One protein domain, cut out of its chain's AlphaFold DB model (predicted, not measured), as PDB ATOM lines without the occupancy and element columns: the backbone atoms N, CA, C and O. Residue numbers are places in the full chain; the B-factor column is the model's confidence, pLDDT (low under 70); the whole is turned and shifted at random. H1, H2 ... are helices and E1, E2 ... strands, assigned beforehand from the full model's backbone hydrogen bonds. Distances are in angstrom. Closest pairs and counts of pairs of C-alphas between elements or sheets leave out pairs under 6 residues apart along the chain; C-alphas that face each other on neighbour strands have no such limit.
ATOM      1  N   THR A  15      53.652 -28.649 146.788       95.06
ATOM      2  CA  THR A  15      52.943 -28.436 145.523       95.06
ATOM      3  C   THR A  15      53.171 -27.011 145.031       95.06
ATOM      4  O   THR A  15      52.950 -26.061 145.778       95.06
ATOM      5  N   VAL A  16      53.580 -26.880 143.773       96.81
ATOM      6  CA  VAL A  16      53.652 -25.611 143.042       96.81
ATOM      7  C   VAL A  16      52.754 -25.678 141.815       96.81
ATOM      8  O   VAL A  16      52.530 -26.747 141.240       96.81
ATOM      9  N   GLU A  17      52.238 -24.526 141.419       98.00
ATOM     10  CA  GLU A  17      51.374 -24.346 140.268       98.00
ATOM     11  C   GLU A  17      52.178 -23.752 139.115       98.00
ATOM     12  O   GLU A  17      52.660 -22.621 139.172       98.00
ATOM     13  N   ILE A  18      52.334 -24.537 138.053       98.50
ATOM     14  CA  ILE A  18      52.949 -24.086 136.809       98.50
ATOM     15  C   ILE A  18      51.824 -23.714 135.858       98.50
ATOM     16  O   ILE A  18      51.029 -24.567 135.468       98.50
ATOM     17  N   MET A  19      51.757 -22.443 135.487       98.62
ATOM     18  CA  MET A  19      50.758 -21.912 134.573       98.62
ATOM     19  C   MET A  19      51.415 -21.678 133.216       98.62
ATOM     20  O   MET A  19      52.415 -20.974 133.114       98.62
ATOM     21  N   VAL A  20      50.882 -22.292 132.163       98.69
ATOM     22  CA  VAL A  20      51.426 -22.195 130.805       98.69
ATOM     23  C   VAL A  20      50.426 -21.468 129.917       98.69
ATOM     24  O   VAL A  20      49.376 -22.011 129.565       98.69
ATOM     25  N   MET A  21      50.775 -20.243 129.536       98.69
ATOM     26  CA  MET A  21      50.060 -19.440 128.552       98.69
ATOM     27  C   MET A  21      50.739 -19.590 127.194       98.69
ATOM     28  O   MET A  21      51.931 -19.299 127.038       98.69
ATOM     29  N   LYS A  22      49.993 -20.081 126.203       98.62
ATOM     30  CA  LYS A  22      50.536 -20.359 124.877       98.62
ATOM     31  C   LYS A  22      50.255 -19.218 123.911       98.62
ATOM     32  O   LYS A  22      49.102 -18.881 123.689       98.62
ATOM     33  N   HIS A  23      51.295 -18.702 123.263       98.75
ATOM     34  CA  HIS A  23      51.186 -17.651 122.256       98.75
ATOM     35  C   HIS A  23      51.611 -18.145 120.870       98.75
ATOM     36  O   HIS A  23      52.651 -18.797 120.720       98.75
ATOM     37  N   ALA A  24      50.836 -17.786 119.847       98.19
ATOM     38  CA  ALA A  24      51.172 -18.022 118.445       98.19
ATOM     39  C   ALA A  24      51.422 -16.685 117.742       98.19
ATOM     40  O   ALA A  24      50.517 -15.865 117.595       98.19
ATOM     41  N   CYS A  25      52.665 -16.447 117.327       98.44
ATOM     42  CA  CYS A  25      53.052 -15.174 116.739       98.44
ATOM     43  C   CYS A  25      52.561 -14.974 115.302       98.44
ATOM     44  O   CYS A  25      52.448 -15.907 114.512       98.44
ATOM     45  N   LYS A  26      52.316 -13.718 114.923       97.50
ATOM     46  CA  LYS A  26      52.114 -13.340 113.516       97.50
ATOM     47  C   LYS A  26      53.328 -13.745 112.671       97.50
ATOM     48  O   LYS A  26      54.452 -13.785 113.163       97.50
ATOM     49  N   SER A  27      53.111 -13.955 111.372       96.56
ATOM     50  CA  SER A  27      54.146 -14.382 110.412       96.56
ATOM     51  C   SER A  27      55.336 -13.433 110.261       96.56
ATOM     52  O   SER A  27      56.379 -13.830 109.741       96.56
ATOM     53  N   SER A  28      55.195 -12.189 110.718       96.88
ATOM     54  CA  SER A  28      56.270 -11.201 110.789       96.88
ATOM     55  C   SER A  28      57.259 -11.444 111.933       96.88
ATOM     56  O   SER A  28      58.268 -10.754 111.991       96.88
ATOM     57  N   ILE A  29      56.965 -12.356 112.866       97.50
ATOM     58  CA  ILE A  29      57.816 -12.660 114.020       97.50
ATOM     59  C   ILE A  29      58.402 -14.057 113.831       97.50
ATOM     60  O   ILE A  29      57.769 -15.076 114.126       97.50
ATOM     61  N   GLN A  30      59.620 -14.095 113.297       95.94
ATOM     62  CA  GLN A  30      60.312 -15.331 112.929       95.94
ATOM     63  C   GLN A  30      61.562 -15.566 113.775       95.94
ATOM     64  O   GLN A  30      62.169 -16.635 113.687       95.94
ATOM     65  N   SER A  31      61.954 -14.599 114.600       95.44
ATOM     66  CA  SER A  31      63.177 -14.615 115.397       95.44
ATOM     67  C   SER A  31      63.012 -13.872 116.726       95.44
ATOM     68  O   SER A  31      62.085 -13.082 116.906       95.44
ATOM     69  N   GLU A  32      63.955 -14.090 117.649       95.88
ATOM     70  CA  GLU A  32      64.034 -13.319 118.901       95.88
ATOM     71  C   GLU A  32      64.230 -11.823 118.617       95.88
ATOM     72  O   GLU A  32      63.718 -10.983 119.344       95.88
ATOM     73  N   ALA A  33      64.937 -11.475 117.536       96.75
ATOM     74  CA  ALA A  33      65.144 -10.084 117.147       96.75
ATOM     75  C   ALA A  33      63.823  -9.407 116.748       96.75
ATOM     76  O   ALA A  33      63.546  -8.301 117.212       96.75
ATOM     77  N   ASP A  34      62.982 -10.084 115.958       97.31
ATOM     78  CA  ASP A  34      61.654  -9.570 115.592       97.31
ATOM     79  C   ASP A  34      60.771  -9.403 116.833       97.31
ATOM     80  O   ASP A  34      60.085  -8.392 116.996       97.31
ATOM     81  N   PHE A  35      60.818 -10.392 117.730       98.06
ATOM     82  CA  PHE A  35      60.072 -10.370 118.983       98.06
ATOM     83  C   PHE A  35      60.511  -9.208 119.880       98.06
ATOM     84  O   PHE A  35      59.680  -8.416 120.324       98.06
ATOM     85  N   ASN A  36      61.818  -9.041 120.084       97.81
ATOM     86  CA  ASN A  36      62.381  -7.952 120.878       97.81
ATOM     87  C   ASN A  36      62.073  -6.582 120.262       97.81
ATOM     88  O   ASN A  36      61.844  -5.622 120.993       97.81
ATOM     89  N   ALA A  37      62.012  -6.476 118.931       98.06
ATOM     90  CA  ALA A  37      61.610  -5.245 118.257       98.06
ATOM     91  C   ALA A  37      60.137  -4.885 118.515       98.06
ATOM     92  O   ALA A  37      59.799  -3.703 118.577       98.06
ATOM     93  N   VAL A  38      59.252  -5.874 118.683       97.69
ATOM     94  CA  VAL A  38      57.875  -5.643 119.151       97.69
ATOM     95  C   VAL A  38      57.869  -5.233 120.619       97.69
ATOM     96  O   VAL A  38      57.278  -4.214 120.964       97.69
ATOM     97  N   GLU A  39      58.551  -5.997 121.468       97.44
ATOM     98  CA  GLU A  39      58.603  -5.779 122.916       97.44
ATOM     99  C   GLU A  39      59.152  -4.382 123.264       97.44
ATOM    100  O   GLU A  39      58.621  -3.689 124.134       97.44
ATOM    101  N   ALA A  40      60.156  -3.905 122.520       97.31
ATOM    102  CA  ALA A  40      60.747  -2.578 122.680       97.31
ATOM    103  C   ALA A  40      59.753  -1.429 122.450       97.31
ATOM    104  O   ALA A  40      59.873  -0.389 123.098       97.31
ATOM    105  N   LYS A  41      58.731  -1.608 121.596       95.81
ATOM    106  CA  LYS A  41      57.675  -0.594 121.387       95.81
ATOM    107  C   LYS A  41      56.867  -0.333 122.655       95.81
ATOM    108  O   LYS A  41      56.298   0.740 122.808       95.81
ATOM    109  N   GLY A  42      56.822  -1.316 123.553       94.44
ATOM    110  CA  GLY A  42      56.121  -1.256 124.828       94.44
ATOM    111  C   GLY A  42      57.007  -0.908 126.025       94.44
ATOM    112  O   GLY A  42      56.545  -1.004 127.156       94.44
ATOM    113  N   GLY A  43      58.270  -0.527 125.806       95.06
ATOM    114  CA  GLY A  43      59.231  -0.253 126.879       95.06
ATOM    115  C   GLY A  43      60.162  -1.422 127.218       95.06
ATOM    116  O   GLY A  43      60.981  -1.291 128.123       95.06
ATOM    117  N   GLY A  44      60.090  -2.532 126.476       94.81
ATOM    118  CA  GLY A  44      61.028  -3.650 126.588       94.81
ATOM    119  C   GLY A  44      60.619  -4.732 127.590       94.81
ATOM    120  O   GLY A  44      59.523  -4.723 128.157       94.81
ATOM    121  N   THR A  45      61.513  -5.704 127.765       94.12
ATOM    122  CA  THR A  45      61.289  -6.913 128.566       94.12
ATOM    123  C   THR A  45      60.924  -6.600 130.014       94.12
ATOM    124  O   THR A  45      61.539  -5.754 130.660       94.12
ATOM    125  N   GLY A  46      59.928  -7.316 130.539       92.62
ATOM    126  CA  GLY A  46      59.487  -7.192 131.931       92.62
ATOM    127  C   GLY A  46      58.627  -5.956 132.220       92.62
ATOM    128  O   GLY A  46      58.279  -5.720 133.374       92.62
ATOM    129  N   THR A  47      58.262  -5.178 131.198       95.81
ATOM    130  CA  THR A  47      57.318  -4.061 131.329       95.81
ATOM    131  C   THR A  47      55.899  -4.487 130.953       95.81
ATOM    132  O   THR A  47      55.692  -5.397 130.150       95.81
ATOM    133  N   VAL A  48      54.901  -3.797 131.511       95.69
ATOM    134  CA  VAL A  48      53.484  -4.010 131.163       95.69
ATOM    135  C   VAL A  48      53.226  -3.705 129.690       95.69
ATOM    136  O   VAL A  48      52.571  -4.485 129.007       95.69
ATOM    137  N   GLY A  49      53.790  -2.607 129.179       96.06
ATOM    138  CA  GLY A  49      53.673  -2.263 127.765       96.06
ATOM    139  C   GLY A  49      54.336  -3.296 126.861       96.06
ATOM    140  O   GLY A  49      53.753  -3.666 125.845       96.06
ATOM    141  N   GLY A  50      55.512  -3.809 127.241       96.44
ATOM    142  CA  GLY A  50      56.199  -4.885 126.530       96.44
ATOM    143  C   GLY A  50      55.326  -6.131 126.408       96.44
ATOM    144  O   GLY A  50      55.129  -6.611 125.294       96.44
ATOM    145  N   LEU A  51      54.723  -6.582 127.517       96.38
ATOM    146  CA  LEU A  51      53.768  -7.698 127.516       96.38
ATOM    147  C   LEU A  51      52.570  -7.426 126.594       96.38
ATOM    148  O   LEU A  51      52.196  -8.277 125.796       96.38
ATOM    149  N   VAL A  52      51.958  -6.244 126.679       96.69
ATOM    150  CA  VAL A  52      50.800  -5.909 125.837       96.69
ATOM    151  C   VAL A  52      51.165  -5.960 124.352       96.69
ATOM    152  O   VAL A  52      50.451  -6.581 123.562       96.69
ATOM    153  N   GLN A  53      52.304  -5.380 123.964       97.38
ATOM    154  CA  GLN A  53      52.763  -5.399 122.573       97.38
ATOM    155  C   GLN A  53      53.050  -6.820 122.077       97.38
ATOM    156  O   GLN A  53      52.671  -7.171 120.954       97.38
ATOM    157  N   THR A  54      53.676  -7.662 122.901       97.81
ATOM    158  CA  THR A  54      53.980  -9.043 122.514       97.81
ATOM    159  C   THR A  54      52.725  -9.904 122.435       97.81
ATOM    160  O   THR A  54      52.621 -10.687 121.497       97.81
ATOM    161  N   VAL A  55      51.727  -9.722 123.305       97.38
ATOM    162  CA  VAL A  55      50.438 -10.437 123.213       97.38
ATOM    163  C   VAL A  55      49.634  -9.998 121.984       97.38
ATOM    164  O   VAL A  55      49.031 -10.827 121.310       97.38
ATOM    165  N   LEU A  56      49.667  -8.721 121.600       96.88
ATOM    166  CA  LEU A  56      49.017  -8.256 120.364       96.88
ATOM    167  C   LEU A  56      49.704  -8.774 119.090       96.88
ATOM    168  O   LEU A  56      49.058  -8.972 118.052       96.88
ATOM    169  N   ALA A  57      51.024  -8.963 119.129       97.75
ATOM    170  CA  ALA A  57      51.783  -9.558 118.030       97.75
ATOM    171  C   ALA A  57      51.724 -11.092 118.026       97.75
ATOM    172  O   ALA A  57      51.819 -11.703 116.961       97.75
ATOM    173  N   CYS A  58      51.536 -11.692 119.196       98.50
ATOM    174  CA  CYS A  58      51.454 -13.121 119.428       98.50
ATOM    175  C   CYS A  58      50.266 -13.442 120.344       98.50
ATOM    176  O   CYS A  58      50.454 -13.690 121.539       98.50
ATOM    177  N   PRO A  59      49.035 -13.428 119.808       98.31
ATOM    178  CA  PRO A  59      47.849 -13.672 120.613       98.31
ATOM    179  C   PRO A  59      47.888 -15.031 121.310       98.31
ATOM    180  O   PRO A  59      48.420 -16.013 120.778       98.31
ATOM    181  N   THR A  60      47.299 -15.076 122.503       98.62
ATOM    182  CA  THR A  60      47.111 -16.311 123.263       98.62
ATOM    183  C   THR A  60      46.226 -17.270 122.474       98.62
ATOM    184  O   THR A  60      45.208 -16.859 121.914       98.62
ATOM    185  N   ILE A  61      46.604 -18.542 122.417       98.69
ATOM    186  CA  ILE A  61      45.836 -19.616 121.785       98.69
ATOM    187  C   ILE A  61      45.470 -20.676 122.822       98.69
ATOM    188  O   ILE A  61      46.227 -20.936 123.754       98.69
ATOM    189  N   ALA A  62      44.327 -21.320 122.618       98.50
ATOM    190  CA  ALA A  62      43.890 -22.482 123.388       98.50
ATOM    191  C   ALA A  62      43.795 -23.732 122.500       98.50
ATOM    192  O   ALA A  62      43.920 -23.647 121.268       98.50
ATOM    193  N   LEU A  63      43.567 -24.896 123.112       98.44
ATOM    194  CA  LEU A  63      43.299 -26.120 122.365       98.44
ATOM    195  C   LEU A  63      41.918 -26.057 121.692       98.44
ATOM    196  O   LEU A  63      40.998 -25.386 122.172       98.44
ATOM    197  N   PRO A  64      41.712 -26.788 120.583       98.25
ATOM    198  CA  PRO A  64      40.386 -26.910 119.991       98.25
ATOM    199  C   PRO A  64      39.362 -27.452 121.002       98.25
ATOM    200  O   PRO A  64      39.540 -28.539 121.545       98.25
ATOM    201  N   GLY A  65      38.271 -26.708 121.209       97.62
ATOM    202  CA  GLY A  65      37.199 -27.046 122.157       97.62
ATOM    203  C   GLY A  65      37.260 -26.270 123.474       97.62
ATOM    204  O   GLY A  65      36.239 -26.154 124.154       97.62
ATOM    205  N   GLU A  66      38.405 -25.674 123.799       98.12
ATOM    206  CA  GLU A  66      38.542 -24.786 124.951       98.12
ATOM    207  C   GLU A  66      37.994 -23.395 124.639       98.12
ATOM    208  O   GLU A  66      38.111 -22.876 123.526       98.12
ATOM    209  N   LYS A  67      37.349 -22.788 125.636       97.94
ATOM    210  CA  LYS A  67      36.707 -21.481 125.491       97.94
ATOM    211  C   LYS A  67      37.611 -20.399 126.057       97.94
ATOM    212  O   LYS A  67      37.656 -20.203 127.267       97.94
ATOM    213  N   GLN A  68      38.287 -19.688 125.166       97.81
ATOM    214  CA  GLN A  68      38.987 -18.448 125.498       97.81
ATOM    215  C   GLN A  68      38.009 -17.364 125.969       97.81
ATOM    216  O   GLN A  68      36.789 -17.474 125.787       97.81
ATOM    217  N   ALA A  69      38.540 -16.322 126.604       97.81
ATOM    218  CA  ALA A  69      37.724 -15.305 127.241       97.81
ATOM    219  C   ALA A  69      36.902 -14.528 126.202       97.81
ATOM    220  O   ALA A  69      37.426 -13.926 125.265       97.81
ATOM    221  N   ALA A  70      35.581 -14.521 126.384       97.25
ATOM    222  CA  ALA A  70      34.673 -13.874 125.447       97.25
ATOM    223  C   ALA A  70      34.973 -12.370 125.307       97.25
ATOM    224  O   ALA A  70      35.078 -11.642 126.302       97.25
ATOM    225  N   GLY A  71      35.077 -11.914 124.056       95.44
ATOM    226  CA  GLY A  71      35.356 -10.519 123.706       95.44
ATOM    227  C   GLY A  71      36.814 -10.086 123.882       95.44
ATOM    228  O   GLY A  71      37.118  -8.928 123.618       95.44
ATOM    229  N   ALA A  72      37.710 -10.976 124.315       97.62
ATOM    230  CA  ALA A  72      39.135 -10.688 124.359       97.62
ATOM    231  C   ALA A  72      39.797 -10.931 122.993       97.62
ATOM    232  O   ALA A  72      39.364 -11.774 122.204       97.62
ATOM    233  N   ILE A  73      40.869 -10.192 122.722       97.38
ATOM    234  CA  ILE A  73      41.760 -10.407 121.587       97.38
ATOM    235  C   ILE A  73      42.504 -11.720 121.842       97.38
ATOM    236  O   ILE A  73      43.345 -11.808 122.737       97.38
ATOM    237  N   ALA A  74      42.168 -12.730 121.045       97.94
ATOM    238  CA  ALA A  74      42.684 -14.088 121.122       97.94
ATOM    239  C   ALA A  74      43.167 -14.555 119.742       97.94
ATOM    240  O   ALA A  74      42.730 -14.051 118.704       97.94
ATOM    241  N   GLY A  75      44.083 -15.518 119.731       97.88
ATOM    242  CA  GLY A  75      44.500 -16.217 118.523       97.88
ATOM    243  C   GLY A  75      43.516 -17.317 118.141       97.88
ATOM    244  O   GLY A  75      42.660 -17.718 118.923       97.88
ATOM    245  N   THR A  76      43.645 -17.835 116.921       97.88
ATOM    246  CA  THR A  76      42.858 -18.994 116.488       97.88
ATOM    247  C   THR A  76      43.271 -20.230 117.293       97.88
ATOM    248  O   THR A  76      44.470 -20.524 117.334       97.88
ATOM    249  N   PRO A  77      42.324 -20.994 117.876       98.31
ATOM    250  CA  PRO A  77      42.643 -22.242 118.557       98.31
ATOM    251  C   PRO A  77      43.461 -23.186 117.675       98.31
ATOM    252  O   PRO A  77      43.168 -23.369 116.490       98.31
ATOM    253  N   ALA A  78      44.478 -23.811 118.257       98.00
ATOM    254  CA  ALA A  78      45.393 -24.693 117.545       98.00
ATOM    255  C   ALA A  78      45.830 -25.846 118.446       98.00
ATOM    256  O   ALA A  78      45.837 -25.735 119.668       98.00
ATOM    257  N   ARG A  79      46.195 -26.980 117.845       97.44
ATOM    258  CA  ARG A  79      46.739 -28.112 118.602       97.44
ATOM    259  C   ARG A  79      48.183 -27.819 118.994       97.44
ATOM    260  O   ARG A  79      48.972 -27.472 118.129       97.44
ATOM    261  N   PHE A  80      48.521 -28.020 120.256       97.75
ATOM    262  CA  PHE A  80      49.882 -28.044 120.790       97.75
ATOM    263  C   PHE A  80      49.913 -29.034 121.955       97.75
ATOM    264  O   PHE A  80      48.870 -29.584 122.313       97.75
ATOM    265  N   ASN A  81      51.086 -29.315 122.519       98.00
ATOM    266  CA  ASN A  81      51.196 -30.193 123.676       98.00
ATOM    267  C   ASN A  81      52.368 -29.817 124.583       98.00
ATOM    268  O   ASN A  81      53.422 -29.386 124.106       98.00
ATOM    269  N   PHE A  82      52.175 -30.021 125.884       98.44
ATOM    270  CA  PHE A  82      53.189 -29.840 126.910       98.44
ATOM    271  C   PHE A  82      53.277 -31.060 127.823       98.44
ATOM    272  O   PHE A  82      52.306 -31.778 128.057       98.44
ATOM    273  N   THR A  83      54.465 -31.258 128.375       98.50
ATOM    274  CA  THR A  83      54.702 -32.139 129.513       98.50
ATOM    275  C   THR A  83      55.370 -31.339 130.620       98.50
ATOM    276  O   THR A  83      56.358 -30.650 130.364       98.50
ATOM    277  N   VAL A  84      54.834 -31.417 131.836       98.62
ATOM    278  CA  VAL A  84      55.380 -30.751 133.026       98.62
ATOM    279  C   VAL A  84      55.833 -31.817 134.012       98.62
ATOM    280  O   VAL A  84      55.014 -32.572 134.525       98.62
ATOM    281  N   THR A  85      57.132 -31.890 134.274       98.50
ATOM    282  CA  THR A  85      57.721 -32.865 135.196       98.50
ATOM    283  C   THR A  85      58.157 -32.171 136.477       98.50
ATOM    284  O   THR A  85      59.006 -31.279 136.425       98.50
ATOM    285  N   GLY A  86      57.576 -32.580 137.607       97.69
ATOM    286  CA  GLY A  86      57.932 -32.084 138.938       97.69
ATOM    287  C   GLY A  86      59.240 -32.666 139.480       97.69
ATOM    288  O   GLY A  86      59.856 -33.547 138.876       97.69
ATOM    289  N   SER A  87      59.641 -32.213 140.667       97.06
ATOM    290  CA  SER A  87      60.869 -32.665 141.342       97.06
ATOM    291  C   SER A  87      60.835 -34.126 141.799       97.06
ATOM    292  O   SER A  87      61.885 -34.729 142.012       97.06
ATOM    293  N   ASP A  88      59.642 -34.712 141.909       96.12
ATOM    294  CA  ASP A  88      59.423 -36.133 142.187       96.12
ATOM    295  C   ASP A  88      59.535 -37.017 140.930       96.12
ATOM    296  O   ASP A  88      59.345 -38.231 141.004       96.12
ATOM    297  N   GLY A  89      59.833 -36.416 139.772       96.62
ATOM    298  CA  GLY A  89      59.990 -37.100 138.492       96.62
ATOM    299  C   GLY A  89      58.676 -37.472 137.804       96.62
ATOM    300  O   GLY A  89      58.717 -38.065 136.725       96.62
ATOM    301  N   LYS A  90      57.511 -37.130 138.375       97.75
ATOM    302  CA  LYS A  90      56.222 -37.396 137.729       97.75
ATOM    303  C   LYS A  90      55.938 -36.359 136.654       97.75
ATOM    304  O   LYS A  90      55.969 -35.156 136.909       97.75
ATOM    305  N   ALA A  91      55.633 -36.853 135.460       98.00
ATOM    306  CA  ALA A  91      55.209 -36.054 134.324       98.00
ATOM    307  C   ALA A  91      53.684 -35.880 134.322       98.00
ATOM    308  O   ALA A  91      52.949 -36.842 134.533       98.00
ATOM    309  N   GLN A  92      53.235 -34.662 134.038       98.56
ATOM    310  CA  GLN A  92      51.844 -34.289 133.798       98.56
ATOM    311  C   GLN A  92      51.667 -33.803 132.362       98.56
ATOM    312  O   GLN A  92      52.580 -33.221 131.770       98.56
ATOM    313  N   THR A  93      50.483 -34.023 131.809       98.12
ATOM    314  CA  THR A  93      50.054 -33.559 130.483       98.12
ATOM    315  C   THR A  93      48.753 -32.764 130.605       98.12
ATOM    316  O   THR A  93      48.274 -32.517 131.710       98.12
ATOM    317  N   PHE A  94      48.145 -32.350 129.492       96.81
ATOM    318  CA  PHE A  94      46.894 -31.591 129.559       96.81
ATOM    319  C   PHE A  94      45.729 -32.324 130.225       96.81
ATOM    320  O   PHE A  94      44.868 -31.655 130.788       96.81
ATOM    321  N   SER A  95      45.715 -33.663 130.227       97.38
ATOM    322  CA  SER A  95      44.707 -34.431 130.975       97.38
ATOM    323  C   SER A  95      44.803 -34.239 132.487       97.38
ATOM    324  O   SER A  95      43.827 -34.483 133.188       97.38
ATOM    325  N   ASP A  96      45.968 -33.810 132.973       98.06
ATOM    326  CA  ASP A  96      46.255 -33.553 134.383       98.06
ATOM    327  C   ASP A  96      46.168 -32.054 134.720       98.06
ATOM    328  O   ASP A  96      46.325 -31.664 135.876       98.06
ATOM    329  N   SER A  97      45.940 -31.206 133.711       98.31
ATOM    330  CA  SER A  97      45.889 -29.752 133.853       98.31
ATOM    331  C   SER A  97      44.461 -29.232 133.975       98.31
ATOM    332  O   SER A  97      43.522 -29.817 133.435       98.31
ATOM    333  N   MET A  98      44.305 -28.068 134.602       98.38
ATOM    334  CA  MET A  98      43.075 -27.283 134.531       98.38
ATOM    335  C   MET A  98      43.244 -26.148 133.520       98.38
ATOM    336  O   MET A  98      44.168 -25.346 133.643       98.38
ATOM    337  N   PHE A  99      42.347 -26.050 132.539       98.50
ATOM    338  CA  PHE A  99      42.275 -24.875 131.672       98.50
ATOM    339  C   PHE A  99      41.529 -23.744 132.388       98.50
ATOM    340  O   PHE A  99      40.377 -23.914 132.797       98.50
ATOM    341  N   GLN A 100      42.167 -22.584 132.508       98.56
ATOM    342  CA  GLN A 100      41.577 -21.384 133.083       98.56
ATOM    343  C   GLN A 100      41.465 -20.296 132.018       98.56
ATOM    344  O   GLN A 100      42.462 -19.814 131.482       98.56
ATOM    345  N   SER A 101      40.229 -19.878 131.741       98.38
ATOM    346  CA  SER A 101      39.967 -18.721 130.889       98.38
ATOM    347  C   SER A 101      40.148 -17.423 131.673       98.38
ATOM    348  O   SER A 101      39.693 -17.309 132.813       98.38
ATOM    349  N   GLY A 102      40.779 -16.428 131.054       97.38
ATOM    350  CA  GLY A 102      40.983 -15.117 131.659       97.38
ATOM    351  C   GLY A 102      41.221 -14.035 130.615       97.38
ATOM    352  O   GLY A 102      41.594 -14.320 129.478       97.38
ATOM    353  N   LYS A 103      41.020 -12.778 131.008       97.19
ATOM    354  CA  LYS A 103      41.335 -11.614 130.177       97.19
ATOM    355  C   LYS A 103      41.958 -10.496 131.001       97.19
ATOM    356  O   LYS A 103      41.649 -10.369 132.182       97.19
ATOM    357  N   LEU A 104      42.790  -9.693 130.348       96.31
ATOM    358  CA  LEU A 104      43.426  -8.501 130.894       96.31
ATOM    359  C   LEU A 104      43.004  -7.296 130.054       96.31
ATOM    360  O   LEU A 104      43.351  -7.221 128.876       96.31
ATOM    361  N   CYS A 105      42.214  -6.389 130.619       97.31
ATOM    362  CA  CYS A 105      41.673  -5.237 129.901       97.31
ATOM    363  C   CYS A 105      42.570  -4.004 130.044       97.31
ATOM    364  O   CYS A 105      43.310  -3.868 131.018       97.31
ATOM    365  N   GLU A 106      42.485  -3.066 129.099       96.50
ATOM    366  CA  GLU A 106      43.266  -1.817 129.129       96.50
ATOM    367  C   GLU A 106      43.090  -1.043 130.439       96.50
ATOM    368  O   GLU A 106      44.035  -0.436 130.944       96.50
ATOM    369  N   THR A 107      41.897  -1.099 131.036       96.62
ATOM    370  CA  THR A 107      41.612  -0.490 132.342       96.62
ATOM    371  C   THR A 107      42.371  -1.136 133.496       96.62
ATOM    372  O   THR A 107      42.694  -0.439 134.457       96.62
ATOM    373  N   ASP A 108      42.674  -2.432 133.406       93.69
ATOM    374  CA  ASP A 108      43.385  -3.174 134.450       93.69
ATOM    375  C   ASP A 108      44.870  -2.792 134.463       93.69
ATOM    376  O   ASP A 108      45.472  -2.617 135.523       93.69
ATOM    377  N   VAL A 109      45.445  -2.587 133.274       92.75
ATOM    378  CA  VAL A 109      46.860  -2.224 133.080       92.75
ATOM    379  C   VAL A 109      47.109  -0.729 132.892       92.75
ATOM    380  O   VAL A 109      48.262  -0.302 132.850       92.75
ATOM    381  N   LYS A 110      46.043   0.074 132.795       94.75
ATOM    382  CA  LYS A 110      46.076   1.519 132.511       94.75
ATOM    383  C   LYS A 110      46.908   1.854 131.268       94.75
ATOM    384  O   LYS A 110      47.703   2.794 131.281       94.75
ATOM    385  N   LEU A 111      46.718   1.076 130.205       94.19
ATOM    386  CA  LEU A 111      47.454   1.200 128.950       94.19
ATOM    387  C   LEU A 111      46.492   1.084 127.770       94.19
ATOM    388  O   LEU A 111      45.690   0.161 127.747       94.19
ATOM    389  N   ASP A 112      46.615   1.987 126.801       93.94
ATOM    390  CA  ASP A 112      45.971   1.883 125.488       93.94
ATOM    391  C   ASP A 112      46.681   0.787 124.678       93.94
ATOM    392  O   ASP A 112      47.807   0.963 124.203       93.94
ATOM    393  N   ALA A 113      46.069  -0.393 124.622       91.31
ATOM    394  CA  ALA A 113      46.637  -1.572 123.996       91.31
ATOM    395  C   ALA A 113      46.445  -1.528 122.478       91.31
ATOM    396  O   ALA A 113      47.357  -1.893 121.738       91.31
ATOM    397  N   ASN A 114      45.279  -1.093 121.997       89.19
ATOM    398  CA  ASN A 114      44.987  -1.081 120.562       89.19
ATOM    399  C   ASN A 114      45.550   0.153 119.820       89.19
ATOM    400  O   ASN A 114      45.592   0.138 118.588       89.19
ATOM    401  N   GLY A 115      46.019   1.172 120.544       90.25
ATOM    402  CA  GLY A 115      46.610   2.390 119.999       90.25
ATOM    403  C   GLY A 115      45.587   3.383 119.443       90.25
ATOM    404  O   GLY A 115      45.938   4.171 118.560       90.25
ATOM    405  N   ASP A 116      44.329   3.334 119.891       92.62
ATOM    406  CA  ASP A 116      43.254   4.219 119.418       92.62
ATOM    407  C   ASP A 116      43.172   5.566 120.167       92.62
ATOM    408  O   ASP A 116      42.350   6.432 119.838       92.62
ATOM    409  N   GLY A 117      44.060   5.771 121.142       94.88
ATOM    410  CA  GLY A 117      44.149   6.959 121.979       94.88
ATOM    411  C   GLY A 117      43.231   6.931 123.201       94.88
ATOM    412  O   GLY A 117      43.115   7.959 123.880       94.88
ATOM    413  N   LYS A 118      42.549   5.816 123.494       96.25
ATOM    414  CA  LYS A 118      41.638   5.675 124.638       96.25
ATOM    415  C   LYS A 118      41.924   4.392 125.408       96.25
ATOM    416  O   LYS A 118      42.212   3.357 124.844       96.25
ATOM    417  N   ILE A 119      41.768   4.467 126.729       96.44
ATOM    418  CA  ILE A 119      41.782   3.293 127.610       96.44
ATOM    419  C   ILE A 119      40.337   2.833 127.798       96.44
ATOM    420  O   ILE A 119      39.500   3.595 128.292       96.44
ATOM    421  N   SER A 120      40.045   1.590 127.424       96.19
ATOM    422  CA  SER A 120      38.692   1.038 127.379       96.19
ATOM    423  C   SER A 120      38.554  -0.271 128.169       96.19
ATOM    424  O   SER A 120      39.352  -1.189 127.996       96.19
ATOM    425  N   PRO A 121      37.485  -0.457 128.969       95.19
ATOM    426  CA  PRO A 121      37.228  -1.736 129.641       95.19
ATOM    427  C   PRO A 121      36.809  -2.853 128.668       95.19
ATOM    428  O   PRO A 121      36.666  -4.005 129.072       95.19
ATOM    429  N   ASN A 122      36.561  -2.511 127.399       95.69
ATOM    430  CA  ASN A 122      36.094  -3.441 126.372       95.69
ATOM    431  C   ASN A 122      37.214  -3.929 125.451       95.69
ATOM    432  O   ASN A 122      36.976  -4.816 124.635       95.69
ATOM    433  N   VAL A 123      38.414  -3.357 125.560       95.88
ATOM    434  CA  VAL A 123      39.592  -3.850 124.850       95.88
ATOM    435  C   VAL A 123      40.374  -4.692 125.843       95.88
ATOM    436  O   VAL A 123      40.948  -4.183 126.804       95.88
ATOM    437  N   CYS A 124      40.329  -6.005 125.646       97.81
ATOM    438  CA  CYS A 124      40.973  -6.955 126.540       97.81
ATOM    439  C   CYS A 124      41.821  -7.941 125.758       97.81
ATOM    440  O   CYS A 124      41.473  -8.324 124.647       97.81
ATOM    441  N   LEU A 125      42.916  -8.375 126.362       97.69
ATOM    442  CA  LEU A 125      43.805  -9.407 125.857       97.69
ATOM    443  C   LEU A 125      43.443 -10.732 126.518       97.69
ATOM    444  O   LEU A 125      43.218 -10.766 127.728       97.69
ATOM    445  N   ASP A 126      43.369 -11.811 125.747       98.50
ATOM    446  CA  ASP A 126      43.159 -13.137 126.322       98.50
ATOM    447  C   ASP A 126      44.417 -13.576 127.086       98.50
ATOM    448  O   ASP A 126      45.531 -13.505 126.566       98.50
ATOM    449  N   ILE A 127      44.233 -14.024 128.326       97.75
ATOM    450  CA  ILE A 127      45.290 -14.568 129.194       97.75
ATOM    451  C   ILE A 127      44.930 -15.989 129.643       97.75
ATOM    452  O   ILE A 127      45.257 -16.411 130.756       97.75
ATOM    453  N   SER A 128      44.195 -16.715 128.798       98.62
ATOM    454  CA  SER A 128      43.802 -18.089 129.090       98.62
ATOM    455  C   SER A 128      45.037 -18.998 129.131       98.62
ATOM    456  O   SER A 128      45.954 -18.856 128.322       98.62
ATOM    457  N   HIS A 129      45.090 -19.922 130.087       98.69
ATOM    458  CA  HIS A 129      46.274 -20.747 130.340       98.69
ATOM    459  C   HIS A 129      45.905 -22.107 130.938       98.69
ATOM    460  O   HIS A 129      44.804 -22.303 131.452       98.69
ATOM    461  N   HIS A 130      46.850 -23.044 130.891       98.75
ATOM    462  CA  HIS A 130      46.749 -24.329 131.583       98.75
ATOM    463  C   HIS A 130      47.509 -24.297 132.900       98.75
ATOM    464  O   HIS A 130      48.625 -23.788 132.947       98.75
ATOM    465  N   MET A 131      46.932 -24.887 133.940       98.62
ATOM    466  CA  MET A 131      47.490 -24.933 135.289       98.62
ATOM    467  C   MET A 131      47.840 -26.375 135.648       98.62
ATOM    468  O   MET A 131      46.983 -27.256 135.574       98.62
ATOM    469  N   PHE A 132      49.091 -26.604 136.036       98.62
ATOM    470  CA  PHE A 132      49.630 -27.908 136.421       98.62
ATOM    471  C   PHE A 132      50.072 -27.862 137.882       98.62
ATOM    472  O   PHE A 132      50.861 -26.996 138.257       98.62
ATOM    473  N   SER A 133      49.605 -28.801 138.702       98.31
ATOM    474  CA  SER A 133      49.984 -28.893 140.117       98.31
ATOM    475  C   SER A 133      51.039 -29.979 140.308       98.31
ATOM    476  O   SER A 133      50.704 -31.159 140.398       98.31
ATOM    477  N   VAL A 134      52.316 -29.601 140.381       97.62
ATOM    478  CA  VAL A 134      53.456 -30.538 140.439       97.62
ATOM    479  C   VAL A 134      54.258 -30.399 141.731       97.62
ATOM    480  O   VAL A 134      54.116 -29.425 142.468       97.62
ATOM    481  N   ALA A 135      55.120 -31.376 142.019       97.06
ATOM    482  CA  ALA A 135      56.086 -31.263 143.107       97.06
ATOM    483  C   ALA A 135      57.135 -30.177 142.787       97.06
ATOM    484  O   ALA A 135      57.821 -30.243 141.766       97.06
ATOM    485  N   GLY A 136      57.256 -29.187 143.669       94.94
ATOM    486  CA  GLY A 136      58.185 -28.063 143.591       94.94
ATOM    487  C   GLY A 136      59.628 -28.450 143.898       94.94
ATOM    488  O   GLY A 136      59.904 -29.497 144.488       94.94
ATOM    489  N   GLY A 137      60.564 -27.605 143.476       95.00
ATOM    490  CA  GLY A 137      61.997 -27.875 143.416       95.00
ATOM    491  C   GLY A 137      62.486 -27.711 141.979       95.00
ATOM    492  O   GLY A 137      62.296 -26.656 141.379       95.00
ATOM    493  N   GLN A 138      63.109 -28.747 141.419       97.50
ATOM    494  CA  GLN A 138      63.465 -28.783 139.998       97.50
ATOM    495  C   GLN A 138      62.251 -29.188 139.166       97.50
ATOM    496  O   GLN A 138      61.746 -30.297 139.322       97.50
ATOM    497  N   VAL A 139      61.800 -28.303 138.282       98.31
ATOM    498  CA  VAL A 139      60.661 -28.550 137.389       98.31
ATOM    499  C   VAL A 139      61.114 -28.393 135.943       98.31
ATOM    500  O   VAL A 139      61.843 -27.461 135.604       98.31
ATOM    501  N   THR A 140      60.687 -29.304 135.072       98.44
ATOM    502  CA  THR A 140      60.935 -29.213 133.626       98.44
ATOM    503  C   THR A 140      59.615 -29.109 132.880       98.44
ATOM    504  O   THR A 140      58.780 -30.003 132.977       98.44
ATOM    505  N   VAL A 141      59.443 -28.048 132.096       98.62
ATOM    506  CA  VAL A 141      58.316 -27.879 131.171       98.62
ATOM    507  C   VAL A 141      58.831 -28.110 129.759       98.62
ATOM    508  O   VAL A 141      59.783 -27.465 129.333       98.62
ATOM    509  N   THR A 142      58.227 -29.042 129.033       98.38
ATOM    510  CA  THR A 142      58.609 -29.376 127.658       98.38
ATOM    511  C   THR A 142      57.421 -29.177 126.739       98.38
ATOM    512  O   THR A 142      56.415 -29.865 126.879       98.38
ATOM    513  N   GLU A 143      57.535 -28.269 125.778       97.62
ATOM    514  CA  GLU A 143      56.670 -28.242 124.608       97.62
ATOM    515  C   GLU A 143      56.991 -29.462 123.740       97.62
ATOM    516  O   GLU A 143      58.001 -29.504 123.038       97.62
ATOM    517  N   THR A 144      56.135 -30.478 123.803       96.44
ATOM    518  CA  THR A 144      56.324 -31.730 123.060       96.44
ATOM    519  C   THR A 144      55.809 -31.630 121.629       96.44
ATOM    520  O   THR A 144      56.263 -32.367 120.754       96.44
ATOM    521  N   SER A 145      54.878 -30.709 121.366       96.25
ATOM    522  CA  SER A 145      54.378 -30.426 120.024       96.25
ATOM    523  C   SER A 145      53.972 -28.955 119.905       96.25
ATOM    524  O   SER A 145      53.041 -28.537 120.599       96.25
ATOM    525  N   PRO A 146      54.632 -28.157 119.044       96.50
ATOM    526  CA  PRO A 146      54.193 -26.798 118.771       96.50
ATOM    527  C   PRO A 146      52.955 -26.771 117.864       96.50
ATOM    528  O   PRO A 146      52.673 -27.757 117.175       96.50
ATOM    529  N   PRO A 147      52.243 -25.630 117.792       96.50
ATOM    530  CA  PRO A 147      51.206 -25.430 116.791       96.50
ATOM    531  C   PRO A 147      51.715 -25.685 115.361       96.50
ATOM    532  O   PRO A 147      52.862 -25.345 115.052       96.50
ATOM    533  N   PRO A 148      50.894 -26.251 114.453       94.50
ATOM    534  CA  PRO A 148      51.301 -26.488 113.069       94.50
ATOM    535  C   PRO A 148      51.794 -25.215 112.370       94.50
ATOM    536  O   PRO A 148      51.084 -24.213 112.336       94.50
ATOM    537  N   GLY A 149      52.994 -25.264 111.783       94.75
ATOM    538  CA  GLY A 149      53.627 -24.107 111.126       94.75
ATOM    539  C   GLY A 149      54.428 -23.196 112.063       94.75
ATOM    540  O   GLY A 149      54.896 -22.138 111.637       94.75
ATOM    541  N   PHE A 150      54.597 -23.609 113.320       96.56
ATOM    542  CA  PHE A 150      55.330 -22.868 114.332       96.56
ATOM    543  C   PHE A 150      56.444 -23.699 114.971       96.56
ATOM    544  O   PHE A 150      56.474 -24.929 114.901       96.56
ATOM    545  N   ARG A 151      57.330 -22.999 115.676       95.38
ATOM    546  CA  ARG A 151      58.389 -23.566 116.516       95.38
ATOM    547  C   ARG A 151      58.491 -22.804 117.829       95.38
ATOM    548  O   ARG A 151      58.101 -21.634 117.878       95.38
ATOM    549  N   PHE A 152      59.073 -23.429 118.853       96.81
ATOM    550  CA  PHE A 152      59.425 -22.722 120.082       96.81
ATOM    551  C   PHE A 152      60.261 -21.483 119.740       96.81
ATOM    552  O   PHE A 152      61.278 -21.570 119.038       96.81
ATOM    553  N   GLY A 153      59.775 -20.328 120.182       96.75
ATOM    554  CA  GLY A 153      60.396 -19.033 119.966       96.75
ATOM    555  C   GLY A 153      61.137 -18.600 121.212       96.75
ATOM    556  O   GLY A 153      62.356 -18.715 121.262       96.75
ATOM    557  N   THR A 154      60.389 -18.141 122.216       97.94
ATOM    558  CA  THR A 154      60.940 -17.534 123.431       97.94
ATOM    559  C   THR A 154      60.035 -17.717 124.645       97.94
ATOM    560  O   THR A 154      58.915 -18.221 124.539       97.94
ATOM    561  N   LEU A 155      60.532 -17.293 125.805       98.19
ATOM    562  CA  LEU A 155      59.828 -17.319 127.081       98.19
ATOM    563  C   LEU A 155      59.802 -15.918 127.695       98.19
ATOM    564  O   LEU A 155      60.822 -15.227 127.717       98.19
ATOM    565  N   ARG A 156      58.654 -15.520 128.246       97.50
ATOM    566  CA  ARG A 156      58.544 -14.401 129.194       97.50
ATOM    567  C   ARG A 156      57.740 -14.836 130.414       97.50
ATOM    568  O   ARG A 156      57.068 -15.865 130.386       97.50
ATOM    569  N   THR A 157      57.800 -14.039 131.468       96.88
ATOM    570  CA  THR A 157      56.948 -14.171 132.653       96.88
ATOM    571  C   THR A 157      56.063 -12.937 132.791       96.88
ATOM    572  O   THR A 157      56.307 -11.920 132.132       96.88
ATOM    573  N   THR A 158      55.035 -13.012 133.636       95.44
ATOM    574  CA  THR A 158      54.206 -11.837 133.923       95.44
ATOM    575  C   THR A 158      55.067 -10.740 134.580       95.44
ATOM    576  O   THR A 158      55.857 -11.031 135.479       95.44
ATOM    577  N   PRO A 159      54.984  -9.476 134.122       94.44
ATOM    578  CA  PRO A 159      55.669  -8.352 134.749       94.44
ATOM    579  C   PRO A 159      55.317  -8.185 136.229       94.44
ATOM    580  O   PRO A 159      54.139  -8.208 136.587       94.44
ATOM    581  N   VAL A 160      56.318  -7.834 137.045       93.69
ATOM    582  CA  VAL A 160      56.148  -7.602 138.497       93.69
ATOM    583  C   VAL A 160      55.143  -6.490 138.850       93.69
ATOM    584  O   VAL A 160      54.686  -6.349 139.983       93.69
ATOM    585  N   ALA A 161      54.847  -5.632 137.871       92.38
ATOM    586  CA  ALA A 161      53.877  -4.551 137.985       92.38
ATOM    587  C   ALA A 161      52.416  -5.031 137.880       92.38
ATOM    588  O   ALA A 161      51.523  -4.303 138.310       92.38
ATOM    589  N   ILE A 162      52.177  -6.219 137.310       89.44
ATOM    590  CA  ILE A 162      50.857  -6.864 137.232       89.44
ATOM    591  C   ILE A 162      50.712  -7.861 138.377       89.44
ATOM    592  O   ILE A 162      49.750  -7.784 139.139       89.44
ATOM    593  N   ASP A 163      51.687  -8.753 138.520       87.69
ATOM    594  CA  ASP A 163      51.746  -9.728 139.600       87.69
ATOM    595  C   ASP A 163      52.997  -9.462 140.426       87.69
ATOM    596  O   ASP A 163      54.084  -9.394 139.879       87.69
ATOM    597  N   LYS A 164      52.876  -9.292 141.744       86.56
ATOM    598  CA  LYS A 164      54.044  -8.992 142.587       86.56
ATOM    599  C   LYS A 164      55.018 -10.167 142.678       86.56
ATOM    600  O   LYS A 164      56.119  -9.967 143.206       86.56
ATOM    601  N   ASN A 165      54.633 -11.358 142.214       85.94
ATOM    602  CA  ASN A 165      55.555 -12.472 142.125       85.94
ATOM    603  C   ASN A 165      56.597 -12.251 141.023       85.94
ATOM    604  O   ASN A 165      56.310 -11.744 139.941       85.94
ATOM    605  N   ASN A 166      57.849 -12.602 141.314       88.88
ATOM    606  CA  ASN A 166      58.939 -12.493 140.348       88.88
ATOM    607  C   ASN A 166      59.290 -13.877 139.799       88.88
ATOM    608  O   ASN A 166      60.381 -14.393 140.050       88.88
ATOM    609  N   ASP A 167      58.367 -14.438 139.020       94.00
ATOM    610  CA  ASP A 167      58.472 -15.744 138.357       94.00
ATOM    611  C   ASP A 167      59.792 -15.938 137.596       94.00
ATOM    612  O   ASP A 167      60.299 -17.055 137.472       94.00
ATOM    613  N   LEU A 168      60.377 -14.848 137.081       93.81
ATOM    614  CA  LEU A 168      61.625 -14.890 136.324       93.81
ATOM    615  C   LEU A 168      62.783 -15.458 137.157       93.81
ATOM    616  O   LEU A 168      63.675 -16.094 136.602       93.81
ATOM    617  N   GLN A 169      62.763 -15.281 138.483       94.06
ATOM    618  CA  GLN A 169      63.777 -15.847 139.383       94.06
ATOM    619  C   GLN A 169      63.740 -17.377 139.431       94.06
ATOM    620  O   GLN A 169      64.752 -18.000 139.760       94.06
ATOM    621  N   SER A 170      62.601 -17.974 139.084       95.69
ATOM    622  CA  SER A 170      62.439 -19.421 139.020       95.69
ATOM    623  C   SER A 170      62.966 -20.009 137.710       95.69
ATOM    624  O   SER A 170      63.228 -21.208 137.647       95.69
ATOM    625  N   VAL A 171      63.168 -19.204 136.661       97.00
ATOM    626  CA  VAL A 171      63.630 -19.674 135.346       97.00
ATOM    627  C   VAL A 171      65.150 -19.849 135.331       97.00
ATOM    628  O   VAL A 171      65.902 -18.883 135.414       97.00
ATOM    629  N   GLN A 172      65.625 -21.085 135.154       96.81
ATOM    630  CA  GLN A 172      67.060 -21.379 135.045       96.81
ATOM    631  C   GLN A 172      67.562 -21.358 133.597       96.81
ATOM    632  O   GLN A 172      68.656 -20.876 133.318       96.81
ATOM    633  N   SER A 173      66.793 -21.936 132.671       96.69
ATOM    634  CA  SER A 173      67.133 -21.972 131.243       96.69
ATOM    635  C   SER A 173      65.898 -22.255 130.398       96.69
ATOM    636  O   SER A 173      64.953 -22.887 130.876       96.69
ATOM    637  N   PHE A 174      65.923 -21.843 129.132       96.88
ATOM    638  CA  PHE A 174      64.929 -22.261 128.152       96.88
ATOM    639  C   PHE A 174      65.526 -22.352 126.744       96.88
ATOM    640  O   PHE A 174      66.510 -21.694 126.422       96.88
ATOM    641  N   GLY A 175      64.943 -23.176 125.882       94.62
ATOM    642  CA  GLY A 175      65.356 -23.306 124.486       94.62
ATOM    643  C   GLY A 175      64.932 -24.645 123.902       94.62
ATOM    644  O   GLY A 175      64.788 -25.622 124.633       94.62
ATOM    645  N   GLY A 176      64.696 -24.680 122.587       90.25
ATOM    646  CA  GLY A 176      64.284 -25.903 121.891       90.25
ATOM    647  C   GLY A 176      63.080 -26.591 122.545       90.25
ATOM    648  O   GLY A 176      63.111 -27.798 122.745       90.25
ATOM    649  N   GLY A 177      62.070 -25.826 122.973       95.00
ATOM    650  CA  GLY A 177      60.874 -26.370 123.621       95.00
ATOM    651  C   GLY A 177      61.045 -26.780 125.085       95.00
ATOM    652  O   GLY A 177      60.052 -27.121 125.713       95.00
ATOM    653  N   VAL A 178      62.248 -26.737 125.662       97.75
ATOM    654  CA  VAL A 178      62.500 -27.146 127.053       97.75
ATOM    655  C   VAL A 178      62.731 -25.920 127.924       97.75
ATOM    656  O   VAL A 178      63.578 -25.090 127.610       97.75
ATOM    657  N   ILE A 179      62.018 -25.832 129.043       98.50
ATOM    658  CA  ILE A 179      62.150 -24.803 130.077       98.50
ATOM    659  C   ILE A 179      62.491 -25.515 131.386       98.50
ATOM    660  O   ILE A 179      61.784 -26.434 131.802       98.50
ATOM    661  N   ARG A 180      63.579 -25.104 132.038       98.31
ATOM    662  CA  ARG A 180      63.998 -25.631 133.343       98.31
ATOM    663  C   ARG A 180      63.802 -24.573 134.407       98.31
ATOM    664  O   ARG A 180      64.273 -23.444 134.246       98.31
ATOM    665  N   LEU A 181      63.140 -24.964 135.483       98.06
ATOM    666  CA  LEU A 181      62.818 -24.108 136.605       98.06
ATOM    667  C   LEU A 181      63.435 -24.652 137.892       98.06
ATOM    668  O   LEU A 181      63.432 -25.859 138.133       98.06
ATOM    669  N   ASN A 182      63.871 -23.740 138.751       96.94
ATOM    670  CA  ASN A 182      64.038 -23.994 140.172       96.94
ATOM    671  C   ASN A 182      62.984 -23.173 140.903       96.94
ATOM    672  O   ASN A 182      63.131 -21.963 140.990       96.94
ATOM    673  N   THR A 183      61.951 -23.815 141.438       96.06
ATOM    674  CA  THR A 183      60.828 -23.122 142.090       96.06
ATOM    675  C   THR A 183      61.104 -22.785 143.555       96.06
ATOM    676  O   THR A 183      60.257 -22.217 144.225       96.06
ATOM    677  N   THR A 184      62.283 -23.127 144.083       93.38
ATOM    678  CA  THR A 184      62.659 -22.812 145.475       93.38
ATOM    679  C   THR A 184      62.649 -21.306 145.800       93.38
ATOM    680  O   THR A 184      62.283 -20.955 146.919       93.38
ATOM    681  N   PRO A 185      63.055 -20.392 144.892       90.12
ATOM    682  CA  PRO A 185      62.990 -18.947 145.130       90.12
ATOM    683  C   PRO A 185      61.569 -18.371 145.073       90.12
ATOM    684  O   PRO A 185      61.369 -17.229 145.494       90.12
ATOM    685  N   ASP A 186      60.614 -19.137 144.544       90.25
ATOM    686  CA  ASP A 186      59.235 -18.719 144.337       90.25
ATOM    687  C   ASP A 186      58.483 -18.594 145.667       90.25
ATOM    688  O   ASP A 186      58.599 -19.466 146.535       90.25
ATOM    689  N   LYS A 187      57.753 -17.493 145.862       87.88
ATOM    690  CA  LYS A 187      57.208 -17.129 147.184       87.88
ATOM    691  C   LYS A 187      55.732 -17.433 147.360       87.88
ATOM    692  O   LYS A 187      55.286 -17.533 148.502       87.88
ATOM    693  N   ASP A 188      54.978 -17.526 146.276       90.94
ATOM    694  CA  ASP A 188      53.543 -17.803 146.303       90.94
ATOM    695  C   ASP A 188      53.194 -19.192 145.746       90.94
ATOM    696  O   ASP A 188      52.039 -19.614 145.832       90.94
ATOM    697  N   GLY A 189      54.194 -19.926 145.252       93.62
ATOM    698  CA  GLY A 189      54.042 -21.258 144.691       93.62
ATOM    699  C   GLY A 189      53.381 -21.246 143.317       93.62
ATOM    700  O   GLY A 189      52.843 -22.283 142.930       93.62
ATOM    701  N   LYS A 190      53.364 -20.112 142.604       96.19
ATOM    702  CA  LYS A 190      52.672 -19.925 141.326       96.19
ATOM    703  C   LYS A 190      53.622 -19.302 140.312       96.19
ATOM    704  O   LYS A 190      54.118 -18.210 140.514       96.19
ATOM    705  N   ILE A 191      53.832 -19.972 139.182       97.50
ATOM    706  CA  ILE A 191      54.738 -19.486 138.132       97.50
ATOM    707  C   ILE A 191      53.978 -19.386 136.812       97.50
ATOM    708  O   ILE A 191      53.555 -20.409 136.269       97.50
ATOM    709  N   MET A 192      53.842 -18.175 136.264       97.88
ATOM    710  CA  MET A 192      53.235 -17.916 134.955       97.88
ATOM    711  C   MET A 192      54.283 -17.863 133.840       97.88
ATOM    712  O   MET A 192      55.089 -16.936 133.725       97.88
ATOM    713  N   LEU A 193      54.223 -18.849 132.946       98.44
ATOM    714  CA  LEU A 193      55.067 -18.964 131.764       98.44
ATOM    715  C   LEU A 193      54.305 -18.515 130.513       98.44
ATOM    716  O   LEU A 193      53.353 -19.167 130.087       98.44
ATOM    717  N   HIS A 194      54.784 -17.457 129.864       98.56
ATOM    718  CA  HIS A 194      54.330 -17.045 128.537       98.56
ATOM    719  C   HIS A 194      55.231 -17.681 127.481       98.56
ATOM    720  O   HIS A 194      56.349 -17.217 127.235       98.56
ATOM    721  N   VAL A 195      54.754 -18.761 126.866       98.56
ATOM    722  CA  VAL A 195      55.513 -19.519 125.868       98.56
ATOM    723  C   VAL A 195      55.144 -19.033 124.472       98.56
ATOM    724  O   VAL A 195      54.049 -19.310 123.977       98.56
ATOM    725  N   TYR A 196      56.072 -18.341 123.817       98.56
ATOM    726  CA  TYR A 196      55.867 -17.763 122.492       98.56
ATOM    727  C   TYR A 196      56.419 -18.656 121.403       98.56
ATOM    728  O   TYR A 196      57.593 -19.029 121.434       98.56
ATOM    729  N   ASN A 197      55.593 -18.922 120.395       98.12
ATOM    730  CA  ASN A 197      56.021 -19.639 119.210       98.12
ATOM    731  C   ASN A 197      56.077 -18.737 117.990       98.12
ATOM    732  O   ASN A 197      55.109 -18.060 117.646       98.12
ATOM    733  N   PHE A 198      57.222 -18.783 117.320       97.44
ATOM    734  CA  PHE A 198      57.479 -18.041 116.095       97.44
ATOM    735  C   PHE A 198      57.027 -18.861 114.895       97.44
ATOM    736  O   PHE A 198      57.054 -20.096 114.925       97.44
ATOM    737  N   THR A 199      56.622 -18.179 113.829       93.81
ATOM    738  CA  THR A 199      56.307 -18.860 112.574       93.81
ATOM    739  C   THR A 199      57.569 -19.416 111.934       93.81
ATOM    740  O   THR A 199      58.622 -18.776 111.959       93.81
ATOM    741  N   GLY A 200      57.452 -20.588 111.322       85.88
ATOM    742  CA  GLY A 200      58.550 -21.255 110.635       85.88
ATOM    743  C   GLY A 200      58.499 -22.760 110.845       85.88
ATOM    744  O   GLY A 200      57.846 -23.253 111.765       85.88
TER     745      GLY A 200
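What this domain is: This is residues 15 to 200 of the 244 residues of an uncharacterized protein of Chloroflexi bacterium (UniProt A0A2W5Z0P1). Two sheets face to face make a sandwich, their strands only slightly crossed: a strongly twisted sheet of five strands and a smaller one of four. H2 packs on the five-stranded sheet on the side away from the other sheet, H1 packs on H2, and the small ribbon of E4 and E5, with H3 and residues 110 to 123, extends one end. The printed part has 186 residues and runs E1 H1 H2 E2 E3 E4 H3 E5 E6 E7 E8 H4 E9 E10 E11, with four named helices and eleven named strands, class mixed. The sheets' orders are E3 E6 E1 E11 E8, mixed, and E2 E7 E10 E9, antiparallel. The whole is compact, with a radius of gyration of the C-alphas of 15.5 A and spans of 50 by 35 by 32 A.

How they stand to each other: E1, residues 15 to 24, is parallel to E11, residues 190 to 199, with N 19 and O 191 within hydrogen-bond range at 2.8 A. E1 is antiparallel to E6, residues 129 to 135, with N 18 and O 132 at 2.9 A. E8, residues 150 to 157, is antiparallel to E11, with N 153 and O 196 at 2.8 A, and bends by 50 degrees at residue 153. H1, residues 32 to 41, only grazes this sheet and touches H2, residues 48 to 57, at a steep tilt of 55 degrees, opposite ways; their closest C-alphas, of Glu 39 and Gly 50, are 4.4 A apart. H2 is on the sheet at a height of 10.0 A. E2, residues 81 to 85, is antiparallel to E7, residues 138 to 145, with N 83 and O 142 at 2.8 A. E3, residues 98 to 100, is antiparallel to E6, with N 98 and O 131 at 3.0 A. E4, residues 103 to 105, is antiparallel to E5, residues 124 to 126, with N 104 and O 125 at 2.9 A. H3, residues 106 to 109, is close to but not clearly touching H2, with C-alphas 48 and 109 7.1 A apart. H4, residues 167 to 170, is on the five-stranded sheet, over none of its strands. E9, residues 171 to 175, and E10, residues 178 to 182, form a hairpin, with N 175 and O 178 at 2.9 A; E10 is antiparallel to E7, with N 139 and O 181 at 2.9 A. In H2 every O i to N i+4 pair is within range, in H1 5 of 6; H3 and H4 are too short for one.

Where its parts are: E1 begins at C-alpha 15 (52.943, -28.436, 145.523) and is 29.1 A long. E7 is 22.0 A long, E8 20.3 A and E6 19.2 A. E11, 29.0 A long, ends at C-alpha 199 (56.307, -18.860, 112.574).

The domain as a whole: The C-alphas farthest apart, of Asp 88 and Gly 117, are 50.0 A apart. The printed part has no cut. The links H2 to E2, E2 to E3 and H3 to E5 are long. The mean pLDDT of the printed part is 96.3, and no printed residue is under 70.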